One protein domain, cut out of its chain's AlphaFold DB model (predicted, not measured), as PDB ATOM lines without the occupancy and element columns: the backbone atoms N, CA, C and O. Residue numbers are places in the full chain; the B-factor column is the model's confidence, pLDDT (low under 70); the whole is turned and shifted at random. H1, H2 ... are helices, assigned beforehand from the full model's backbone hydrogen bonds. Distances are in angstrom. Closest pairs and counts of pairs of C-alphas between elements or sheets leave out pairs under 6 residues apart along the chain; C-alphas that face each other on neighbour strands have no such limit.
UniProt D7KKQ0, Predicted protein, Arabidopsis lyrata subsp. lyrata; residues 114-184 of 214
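AT A GLANCE: This is residues 114 to 184 of the 214 residues of the protein "Predicted protein" of Arabidopsis lyrata subsp. lyrata (UniProt D7KKQ0). What is the shape? H1, H2 and H3 make an up-and-down bundle, each running against the one before, and H4 lies beyond one end, past residues 169 to 173, which stick out. What is printed? The all-helix printed part has 71 residues with four named helices, H1 to H4 in order, only just compact, close to loose: radius of gyration of the C-alphas 12.9 A, spans 36 by 21 by 17 A.

HOW THE PARTS SIT: How does the bundle meet? H1, residues 115 to 129, touches H2, residues 131 to 141, with residues 122 to 126 alone; the closest C-alphas, of Gly 126 and Ala 134, are 4.8 A apart. This hairpin runs opposite ways at 35.4 degrees, only just a steep tilt. H3, residues 155 to 169, touches H1 the same way at a shallow tilt of 25 degrees, closest at the C-alphas of Ala 119 and Ala 157, 3.7 A. Where is H4? H4, residues 174 to 184, is close to H3 but not clearly touching, the closest C-alphas, of Ala 168 and Ala 174, being 7.3 A apart. Are O i to N i+4 pairs within hydrogen-bond range? Every pair is in H1, H2 and H4, and 10 of 11 in H3.

IN THESE COORDINATES: Where does H1 begin? C-alpha 115 is at (19.735, -41.176, -3.384); H1 is 20.8 A long and H3 21.2 A. Where does H4 end? C-alpha 184 is at (41.437, -58.976, 6.282).

THE WHOLE: Which link is long? H2 to H3 is, and the printed part has no cut. Where is confidence low? Residues 168 to 184 are under 70.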
ATOM      1  N   SER A 114      21.852 -39.456  -7.460       92.88
ATOM      2  CA  SER A 114      20.681 -40.186  -6.968       92.88
ATOM      3  C   SER A 114      20.840 -40.483  -5.475       92.88
ATOM      4  O   SER A 114      21.956 -40.513  -4.961       92.88
ATOM      5  N   ALA A 115      19.732 -40.785  -4.795       92.44
ATOM      6  CA  ALA A 115      19.735 -41.176  -3.384       92.44
ATOM      7  C   ALA A 115      20.733 -42.310  -3.081       92.44
ATOM      8  O   ALA A 115      21.517 -42.235  -2.140       92.44
ATOM      9  N   SER A 116      20.755 -43.337  -3.936       92.56
ATOM     10  CA  SER A 116      21.675 -44.472  -3.820       92.56
ATOM     11  C   SER A 116      23.140 -44.091  -4.039       92.56
ATOM     12  O   SER A 116      24.007 -44.563  -3.315       92.56
ATOM     13  N   GLN A 117      23.426 -43.226  -5.014       94.50
ATOM     14  CA  GLN A 117      24.790 -42.768  -5.283       94.50
ATOM     15  C   GLN A 117      25.322 -41.897  -4.150       94.50
ATOM     16  O   GLN A 117      26.508 -41.952  -3.846       94.50
ATOM     17  N   PHE A 118      24.447 -41.097  -3.543       94.94
ATOM     18  CA  PHE A 118      24.806 -40.286  -2.394       94.94
ATOM     19  C   PHE A 118      25.062 -41.150  -1.155       94.94
ATOM     20  O   PHE A 118      26.041 -40.921  -0.456       94.94
ATOM     21  N   ALA A 119      24.263 -42.199  -0.936       94.94
ATOM     22  CA  ALA A 119      24.527 -43.171   0.122       94.94
ATOM     23  C   ALA A 119      25.883 -43.869  -0.058       94.94
ATOM     24  O   ALA A 119      26.654 -43.940   0.894       94.94
ATOM     25  N   ASP A 120      26.208 -44.295  -1.286       94.88
ATOM     26  CA  ASP A 120      27.521 -44.869  -1.606       94.88
ATOM     27  C   ASP A 120      28.663 -43.861  -1.328       94.88
ATOM     28  O   ASP A 120      29.722 -44.244  -0.836       94.88
ATOM     29  N   TYR A 121      28.458 -42.565  -1.600       95.25
ATOM     30  CA  TYR A 121      29.446 -41.525  -1.288       95.25
ATOM     31  C   TYR A 121      29.657 -41.370   0.226       95.25
ATOM     32  O   TYR A 121      30.797 -41.378   0.691       95.25
ATOM     33  N   VAL A 122      28.573 -41.271   1.001       95.50
ATOM     34  CA  VAL A 122      28.629 -41.162   2.469       95.50
ATOM     35  C   VAL A 122      29.281 -42.401   3.087       95.50
ATOM     36  O   VAL A 122      30.077 -42.261   4.013       95.50
ATOM     37  N   GLU A 123      29.022 -43.595   2.545       94.25
ATOM     38  CA  GLU A 123      29.702 -44.830   2.957       94.25
ATOM     39  C   GLU A 123      31.215 -44.747   2.744       94.25
ATOM     40  O   GLU A 123      31.977 -44.975   3.680       94.25
ATOM     41  N   VAL A 124      31.658 -44.355   1.545       94.19
ATOM     42  CA  VAL A 124      33.088 -44.225   1.217       94.19
ATOM     43  C   VAL A 124      33.777 -43.219   2.139       94.19
ATOM     44  O   VAL A 124      34.891 -43.465   2.602       94.19
ATOM     45  N   VAL A 125      33.129 -42.084   2.423       94.25
ATOM     46  CA  VAL A 125      33.673 -41.070   3.337       94.25
ATOM     47  C   VAL A 125      33.741 -41.605   4.765       94.25
ATOM     48  O   VAL A 125      34.763 -41.417   5.419       94.25
ATOM     49  N   GLY A 126      32.694 -42.280   5.240       91.88
ATOM     50  CA  GLY A 126      32.658 -42.833   6.592       91.88
ATOM     51  C   GLY A 126      33.698 -43.928   6.817       91.88
ATOM     52  O   GLY A 126      34.367 -43.920   7.848       91.88
ATOM     53  N   ASP A 127      33.911 -44.798   5.830       88.81
ATOM     54  CA  ASP A 127      34.930 -45.851   5.897       88.81
ATOM     55  C   ASP A 127      36.362 -45.292   5.840       88.81
ATOM     56  O   ASP A 127      37.251 -45.823   6.507       88.81
ATOM     57  N   LEU A 128      36.606 -44.228   5.064       90.06
ATOM     58  CA  LEU A 128      37.953 -43.669   4.893       90.06
ATOM     59  C   LEU A 128      38.324 -42.622   5.953       90.06
ATOM     60  O   LEU A 128      39.467 -42.572   6.399       90.06
ATOM     61  N   LYS A 129      37.382 -41.745   6.313       90.62
ATOM     62  CA  LYS A 129      37.614 -40.557   7.155       90.62
ATOM     63  C   LYS A 129      36.838 -40.572   8.470       90.62
ATOM     64  O   LYS A 129      37.082 -39.721   9.321       90.62
ATOM     65  N   GLY A 130      35.925 -41.522   8.652       89.62
ATOM     66  CA  GLY A 130      35.123 -41.654   9.862       89.62
ATOM     67  C   GLY A 130      33.783 -40.917   9.815       89.62
ATOM     68  O   GLY A 130      33.459 -40.178   8.884       89.62
ATOM     69  N   PHE A 131      32.998 -41.147  10.869       91.69
ATOM     70  CA  PHE A 131      31.613 -40.697  11.005       91.69
ATOM     71  C   PHE A 131      31.439 -39.181  10.857       91.69
ATOM     72  O   PHE A 131      30.595 -38.747  10.077       91.69
ATOM     73  N   GLU A 132      32.252 -38.379  11.548       92.56
ATOM     74  CA  GLU A 132      32.103 -36.917  11.525       92.56
ATOM     75  C   GLU A 132      32.302 -36.333  10.123       92.56
ATOM     76  O   GLU A 132      31.518 -35.500   9.673       92.56
ATOM     77  N   ALA A 133      33.283 -36.843   9.374       93.62
ATOM     78  CA  ALA A 133      33.492 -36.431   7.990       93.62
ATOM     79  C   ALA A 133      32.308 -36.825   7.091       93.62
ATOM     80  O   ALA A 133      31.899 -36.056   6.219       93.62
ATOM     81  N   ALA A 134      31.735 -38.014   7.300       94.44
ATOM     82  CA  ALA A 134      30.564 -38.472   6.554       94.44
ATOM     83  C   ALA A 134      29.335 -37.600   6.849       94.44
ATOM     84  O   ALA A 134      28.597 -37.231   5.934       94.44
ATOM     85  N   LYS A 135      29.151 -37.221   8.117       94.12
ATOM     86  CA  LYS A 135      28.083 -36.334   8.581       94.12
ATOM     87  C   LYS A 135      28.210 -34.932   7.985       94.12
ATOM     88  O   LYS A 135      27.222 -34.385   7.503       94.12
ATOM     89  N   GLU A 136      29.419 -34.374   7.954       95.19
ATOM     90  CA  GLU A 136      29.685 -33.074   7.327       95.19
ATOM     91  C   GLU A 136      29.325 -33.089   5.834       95.19
ATOM     92  O   GLU A 136      28.622 -32.201   5.349       95.19
ATOM     93  N   VAL A 137      29.748 -34.128   5.104       93.50
ATOM     94  CA  VAL A 137      29.391 -34.306   3.686       93.50
ATOM     95  C   VAL A 137      27.879 -34.419   3.509       93.50
ATOM     96  O   VAL A 137      27.330 -33.825   2.578       93.50
ATOM     97  N   PHE A 138      27.202 -35.145   4.402       94.88
ATOM     98  CA  PHE A 138      25.759 -35.328   4.333       94.88
ATOM     99  C   PHE A 138      25.011 -33.992   4.416       94.88
ATOM    100  O   PHE A 138      24.300 -33.628   3.481       94.88
ATOM    101  N   TYR A 139      25.235 -33.221   5.484       94.44
ATOM    102  CA  TYR A 139      24.541 -31.946   5.695       94.44
ATOM    103  C   TYR A 139      25.011 -30.834   4.755       94.44
ATOM    104  O   TYR A 139      24.277 -29.879   4.520       94.44
ATOM    105  N   ARG A 140      26.203 -30.949   4.158       92.44
ATOM    106  CA  ARG A 140      26.624 -30.040   3.085       92.44
ATOM    107  C   ARG A 140      25.786 -30.219   1.818       92.44
ATOM    108  O   ARG A 140      25.519 -29.239   1.124       92.44
ATOM    109  N   ILE A 141      25.419 -31.456   1.489       89.88
ATOM    110  CA  ILE A 141      24.659 -31.784   0.275       89.88
ATOM    111  C   ILE A 141      23.146 -31.696   0.519       89.88
ATOM    112  O   ILE A 141      22.425 -31.261  -0.379       89.88
ATOM    113  N   ASP A 142      22.677 -32.076   1.708       90.19
ATOM    114  CA  ASP A 142      21.267 -32.028   2.103       90.19
ATOM    115  C   ASP A 142      21.083 -31.360   3.483       90.19
ATOM    116  O   ASP A 142      20.853 -32.036   4.489       90.19
ATOM    117  N   PRO A 143      21.230 -30.023   3.560       90.38
ATOM    118  CA  PRO A 143      21.148 -29.286   4.824       90.38
ATOM    119  C   PRO A 143      19.739 -29.266   5.425       90.38
ATOM    120  O   PRO A 143      19.591 -29.078   6.629       90.38
ATOM    121  N   GLU A 144      18.708 -29.447   4.599       90.12
ATOM    122  CA  GLU A 144      17.297 -29.399   4.999       90.12
ATOM    123  C   GLU A 144      16.731 -30.791   5.322       90.12
ATOM    124  O   GLU A 144      15.523 -30.946   5.508       90.12
ATOM    125  N   PHE A 145      17.591 -31.812   5.398       91.00
ATOM    126  CA  PHE A 145      17.170 -33.179   5.667       91.00
ATOM    127  C   PHE A 145      16.408 -33.286   6.995       91.00
ATOM    128  O   PHE A 145      16.946 -33.024   8.074       91.00
ATOM    129  N   ASN A 146      15.162 -33.747   6.915       89.12
ATOM    130  CA  ASN A 146      14.336 -34.037   8.076       89.12
ATOM    131  C   ASN A 146      14.366 -35.538   8.376       89.12
ATOM    132  O   ASN A 146      13.782 -36.326   7.640       89.12
ATOM    133  N   GLN A 147      14.978 -35.938   9.495       85.94
ATOM    134  CA  GLN A 147      15.047 -37.358   9.864       85.94
ATOM    135  C   GLN A 147      13.671 -37.995  10.119       85.94
ATOM    136  O   GLN A 147      13.551 -39.216  10.092       85.94
ATOM    137  N   MET A 148      12.657 -37.185  10.440       88.06
ATOM    138  CA  MET A 148      11.308 -37.665  10.748       88.06
ATOM    139  C   MET A 148      10.475 -37.892   9.480       88.06
ATOM    140  O   MET A 148       9.383 -38.452   9.563       88.06
ATOM    141  N   ASP A 149      10.970 -37.451   8.322       89.81
ATOM    142  CA  ASP A 149      10.342 -37.688   7.030       89.81
ATOM    143  C   ASP A 149      10.804 -39.042   6.468       89.81
ATOM    144  O   ASP A 149      11.930 -39.203   5.994       89.81
ATOM    145  N   LEU A 150       9.918 -40.038   6.534       84.06
ATOM    146  CA  LEU A 150      10.185 -41.387   6.029       84.06
ATOM    147  C   LEU A 150      10.266 -41.439   4.496       84.06
ATOM    148  O   LEU A 150      10.865 -42.368   3.955       84.06
ATOM    149  N   ASP A 151       9.711 -40.436   3.813       85.12
ATOM    150  CA  ASP A 151       9.750 -40.309   2.357       85.12
ATOM    151  C   ASP A 151      10.927 -39.434   1.889       85.12
ATOM    152  O   ASP A 151      11.086 -39.169   0.689       85.12
ATOM    153  N   ALA A 152      11.800 -39.017   2.816       88.50
ATOM    154  CA  ALA A 152      12.962 -38.208   2.504       88.50
ATOM    155  C   ALA A 152      13.850 -38.910   1.470       88.50
ATOM    156  O   ALA A 152      14.377 -40.009   1.667       88.50
ATOM    157  N   LYS A 153      14.088 -38.220   0.354       89.38
ATOM    158  CA  LYS A 153      14.828 -38.757  -0.792       89.38
ATOM    159  C   LYS A 153      16.205 -39.311  -0.411       89.38
ATOM    160  O   LYS A 153      16.635 -40.301  -0.993       89.38
ATOM    161  N   ASN A 154      16.893 -38.684   0.540       92.25
ATOM    162  CA  ASN A 154      18.251 -39.050   0.944       92.25
ATOM    163  C   ASN A 154      18.306 -39.918   2.211       92.25
ATOM    164  O   ASN A 154      19.391 -40.140   2.748       92.25
ATOM    165  N   LEU A 155      17.170 -40.487   2.636       91.06
ATOM    166  CA  LEU A 155      17.104 -41.440   3.742       91.06
ATOM    167  C   LEU A 155      18.143 -42.577   3.623       91.06
ATOM    168  O   LEU A 155      18.788 -42.873   4.628       91.06
ATOM    169  N   PRO A 156      18.420 -43.164   2.435       93.44
ATOM    170  CA  PRO A 156      19.472 -44.173   2.311       93.44
ATOM    171  C   PRO A 156      20.858 -43.695   2.764       93.44
ATOM    172  O   PRO A 156      21.605 -44.473   3.343       93.44
ATOM    173  N   ALA A 157      21.204 -42.428   2.521       93.81
ATOM    174  CA  ALA A 157      22.481 -41.861   2.946       93.81
ATOM    175  C   ALA A 157      22.495 -41.565   4.454       93.81
ATOM    176  O   ALA A 157      23.499 -41.815   5.117       93.81
ATOM    177  N   PHE A 158      21.364 -41.132   5.016       92.81
ATOM    178  CA  PHE A 158      21.217 -40.957   6.462       92.81
ATOM    179  C   PHE A 158      21.352 -42.283   7.223       92.81
ATOM    180  O   PHE A 158      22.026 -42.345   8.248       92.81
ATOM    181  N   LEU A 159      20.796 -43.377   6.693       92.50
ATOM    182  CA  LEU A 159      20.954 -44.710   7.286       92.50
ATOM    183  C   LEU A 159      22.424 -45.154   7.358       92.50
ATOM    184  O   LEU A 159      22.795 -45.875   8.286       92.50
ATOM    185  N   MET A 160      23.280 -44.692   6.438       93.38
ATOM    186  CA  MET A 160      24.723 -44.938   6.535       93.38
ATOM    187  C   MET A 160      25.336 -44.212   7.731       93.38
ATOM    188  O   MET A 160      26.146 -44.805   8.437       93.38
ATOM    189  N   LEU A 161      24.912 -42.979   8.020       93.00
ATOM    190  CA  LEU A 161      25.344 -42.259   9.221       93.00
ATOM    191  C   LEU A 161      24.920 -42.986  10.496       93.00
ATOM    192  O   LEU A 161      25.759 -43.215  11.359       93.00
ATOM    193  N   VAL A 162      23.658 -43.415  10.585       91.88
ATOM    194  CA  VAL A 162      23.156 -44.181  11.741       91.88
ATOM    195  C   VAL A 162      23.972 -45.459  11.949       91.88
ATOM    196  O   VAL A 162      24.324 -45.796  13.076       91.88
ATOM    197  N   ARG A 163      24.334 -46.153  10.862       89.94
ATOM    198  CA  ARG A 163      25.220 -47.323  10.925       89.94
ATOM    199  C   ARG A 163      26.590 -46.964  11.503       89.94
ATOM    200  O   ARG A 163      27.092 -47.702  12.344       89.94
ATOM    201  N   PHE A 164      27.207 -45.874  11.056       86.50
ATOM    202  CA  PHE A 164      28.509 -45.447  11.571       86.50
ATOM    203  C   PHE A 164      28.454 -45.005  13.038       86.50
ATOM    204  O   PHE A 164      29.382 -45.314  13.780       86.50
ATOM    205  N   ASP A 165      27.375 -44.341  13.452       86.50
ATOM    206  CA  ASP A 165      27.144 -43.914  14.837       86.50
ATOM    207  C   ASP A 165      26.972 -45.124  15.772       86.50
ATOM    208  O   ASP A 165      27.650 -45.243  16.792       86.50
ATOM    209  N   ALA A 166      26.172 -46.114  15.356       82.38
ATOM    210  CA  ALA A 166      26.016 -47.373  16.087       82.38
ATOM    211  C   ALA A 166      27.344 -48.142  16.216       82.38
ATOM    212  O   ALA A 166      27.652 -48.684  17.275       82.38
ATOM    213  N   LEU A 167      28.166 -48.148  15.161       71.31
ATOM    214  CA  LEU A 167      29.501 -48.753  15.191       71.31
ATOM    215  C   LEU A 167      30.512 -47.963  16.037       71.31
ATOM    216  O   LEU A 167      31.521 -48.529  16.450       71.31
ATOM    217  N   ALA A 168      30.279 -46.671  16.278       65.19
ATOM    218  CA  ALA A 168      31.117 -45.850  17.148       65.19
ATOM    219  C   ALA A 168      30.801 -46.071  18.637       65.19
ATOM    220  O   ALA A 168      31.684 -45.895  19.475       65.19
ATOM    221  N   PHE A 169      29.574 -46.492  18.965       52.31
ATOM    222  CA  PHE A 169      29.115 -46.686  20.342       52.31
ATOM    223  C   PHE A 169      29.564 -48.019  20.970       52.31
ATOM    224  O   PHE A 169      29.594 -48.134  22.194       52.31
ATOM    225  N   GLU A 170      29.932 -49.024  20.165       52.19
ATOM    226  CA  GLU A 170      30.224 -50.372  20.677       52.19
ATOM    227  C   GLU A 170      31.682 -50.651  21.089       52.19
ATOM    228  O   GLU A 170      31.887 -51.666  21.750       52.19
ATOM    229  N   ASP A 171      32.711 -49.840  20.778       47.78
ATOM    230  CA  ASP A 171      34.077 -50.239  21.183       47.78
ATOM    231  C   ASP A 171      35.203 -49.179  21.018       47.78
ATOM    232  O   ASP A 171      35.484 -48.768  19.889       47.78
ATOM    233  N   PRO A 172      36.022 -48.866  22.051       50.12
ATOM    234  CA  PRO A 172      37.372 -48.304  21.861       50.12
ATOM    235  C   PRO A 172      38.347 -49.306  21.195       50.12
ATOM    236  O   PRO A 172      39.509 -48.995  20.931       50.12
ATOM    237  N   VAL A 173      37.888 -50.527  20.894       51.19
ATOM    238  CA  VAL A 173      38.578 -51.547  20.084       51.19
ATOM    239  C   VAL A 173      38.204 -51.452  18.590       51.19
ATOM    240  O   VAL A 173      38.869 -52.070  17.753       51.19
ATOM    241  N   ALA A 174      37.210 -50.638  18.208       51.12
ATOM    242  CA  ALA A 174      36.774 -50.467  16.819       51.12
ATOM    243  C   ALA A 174      37.878 -49.865  15.939       51.12
ATOM    244  O   ALA A 174      38.011 -50.233  14.774       51.12
ATOM    245  N   GLU A 175      38.746 -49.033  16.513       50.03
ATOM    246  CA  GLU A 175      39.936 -48.506  15.842       50.03
ATOM    247  C   GLU A 175      40.939 -49.627  15.494       50.03
ATOM    248  O   GLU A 175      41.460 -49.680  14.383       50.03
ATOM    249  N   ARG A 176      41.077 -50.637  16.367       50.03
ATOM    250  CA  ARG A 176      41.885 -51.851  16.126       50.03
ATOM    251  C   ARG A 176      41.235 -52.827  15.137       50.03
ATOM    252  O   ARG A 176      41.927 -53.498  14.373       50.03
ATOM    253  N   ARG A 177      39.899 -52.921  15.115       51.44
ATOM    254  CA  ARG A 177      39.166 -53.697  14.095       51.44
ATOM    255  C   ARG A 177      39.132 -53.006  12.734       51.44
ATOM    256  O   ARG A 177      39.050 -53.722  11.745       51.44
ATOM    257  N   ARG A 178      39.247 -51.675  12.647       51.78
ATOM    258  CA  ARG A 178      39.444 -50.959  11.371       51.78
ATOM    259  C   ARG A 178      40.782 -51.331  10.733       51.78
ATOM    260  O   ARG A 178      40.809 -51.638   9.544       51.78
ATOM    261  N   GLU A 179      41.849 -51.458  11.523       48.16
ATOM    262  CA  GLU A 179      43.117 -52.021  11.038       48.16
ATOM    263  C   GLU A 179      42.954 -53.485  10.593       48.16
ATOM    264  O   GLU A 179      43.373 -53.849   9.496       48.16
ATOM    265  N   HIS A 180      42.258 -54.322  11.368       44.97
ATOM    266  CA  HIS A 180      42.049 -55.736  11.022       44.97
ATOM    267  C   HIS A 180      41.062 -55.981   9.858       44.97
ATOM    268  O   HIS A 180      41.201 -56.977   9.152       44.97
ATOM    269  N   PHE A 181      40.092 -55.094   9.610       48.94
ATOM    270  CA  PHE A 181      39.146 -55.173   8.484       48.94
ATOM    271  C   PHE A 181      39.796 -54.702   7.174       48.94
ATOM    272  O   PHE A 181      39.582 -55.307   6.122       48.94
ATOM    273  N   LEU A 182      40.684 -53.703   7.246       47.25
ATOM    274  CA  LEU A 182      41.559 -53.310   6.136       47.25
ATOM    275  C   LEU A 182      42.652 -54.359   5.857       47.25
ATOM    276  O   LEU A 182      43.048 -54.537   4.705       47.25
ATOM    277  N   VAL A 183      43.116 -55.091   6.875       47.16
ATOM    278  CA  VAL A 183      44.093 -56.188   6.733       47.16
ATOM    279  C   VAL A 183      43.437 -57.504   6.284       47.16
ATOM    280  O   VAL A 183      44.029 -58.239   5.495       47.16
ATOM    281  N   GLY A 184      42.187 -57.775   6.671       40.62
ATOM    282  CA  GLY A 184      41.437 -58.976   6.282       40.62
ATOM    283  C   GLY A 184      41.158 -59.087   4.778       40.62
ATOM    284  O   GLY A 184      41.129 -60.197   4.255       40.62
TER     285      GLY A 184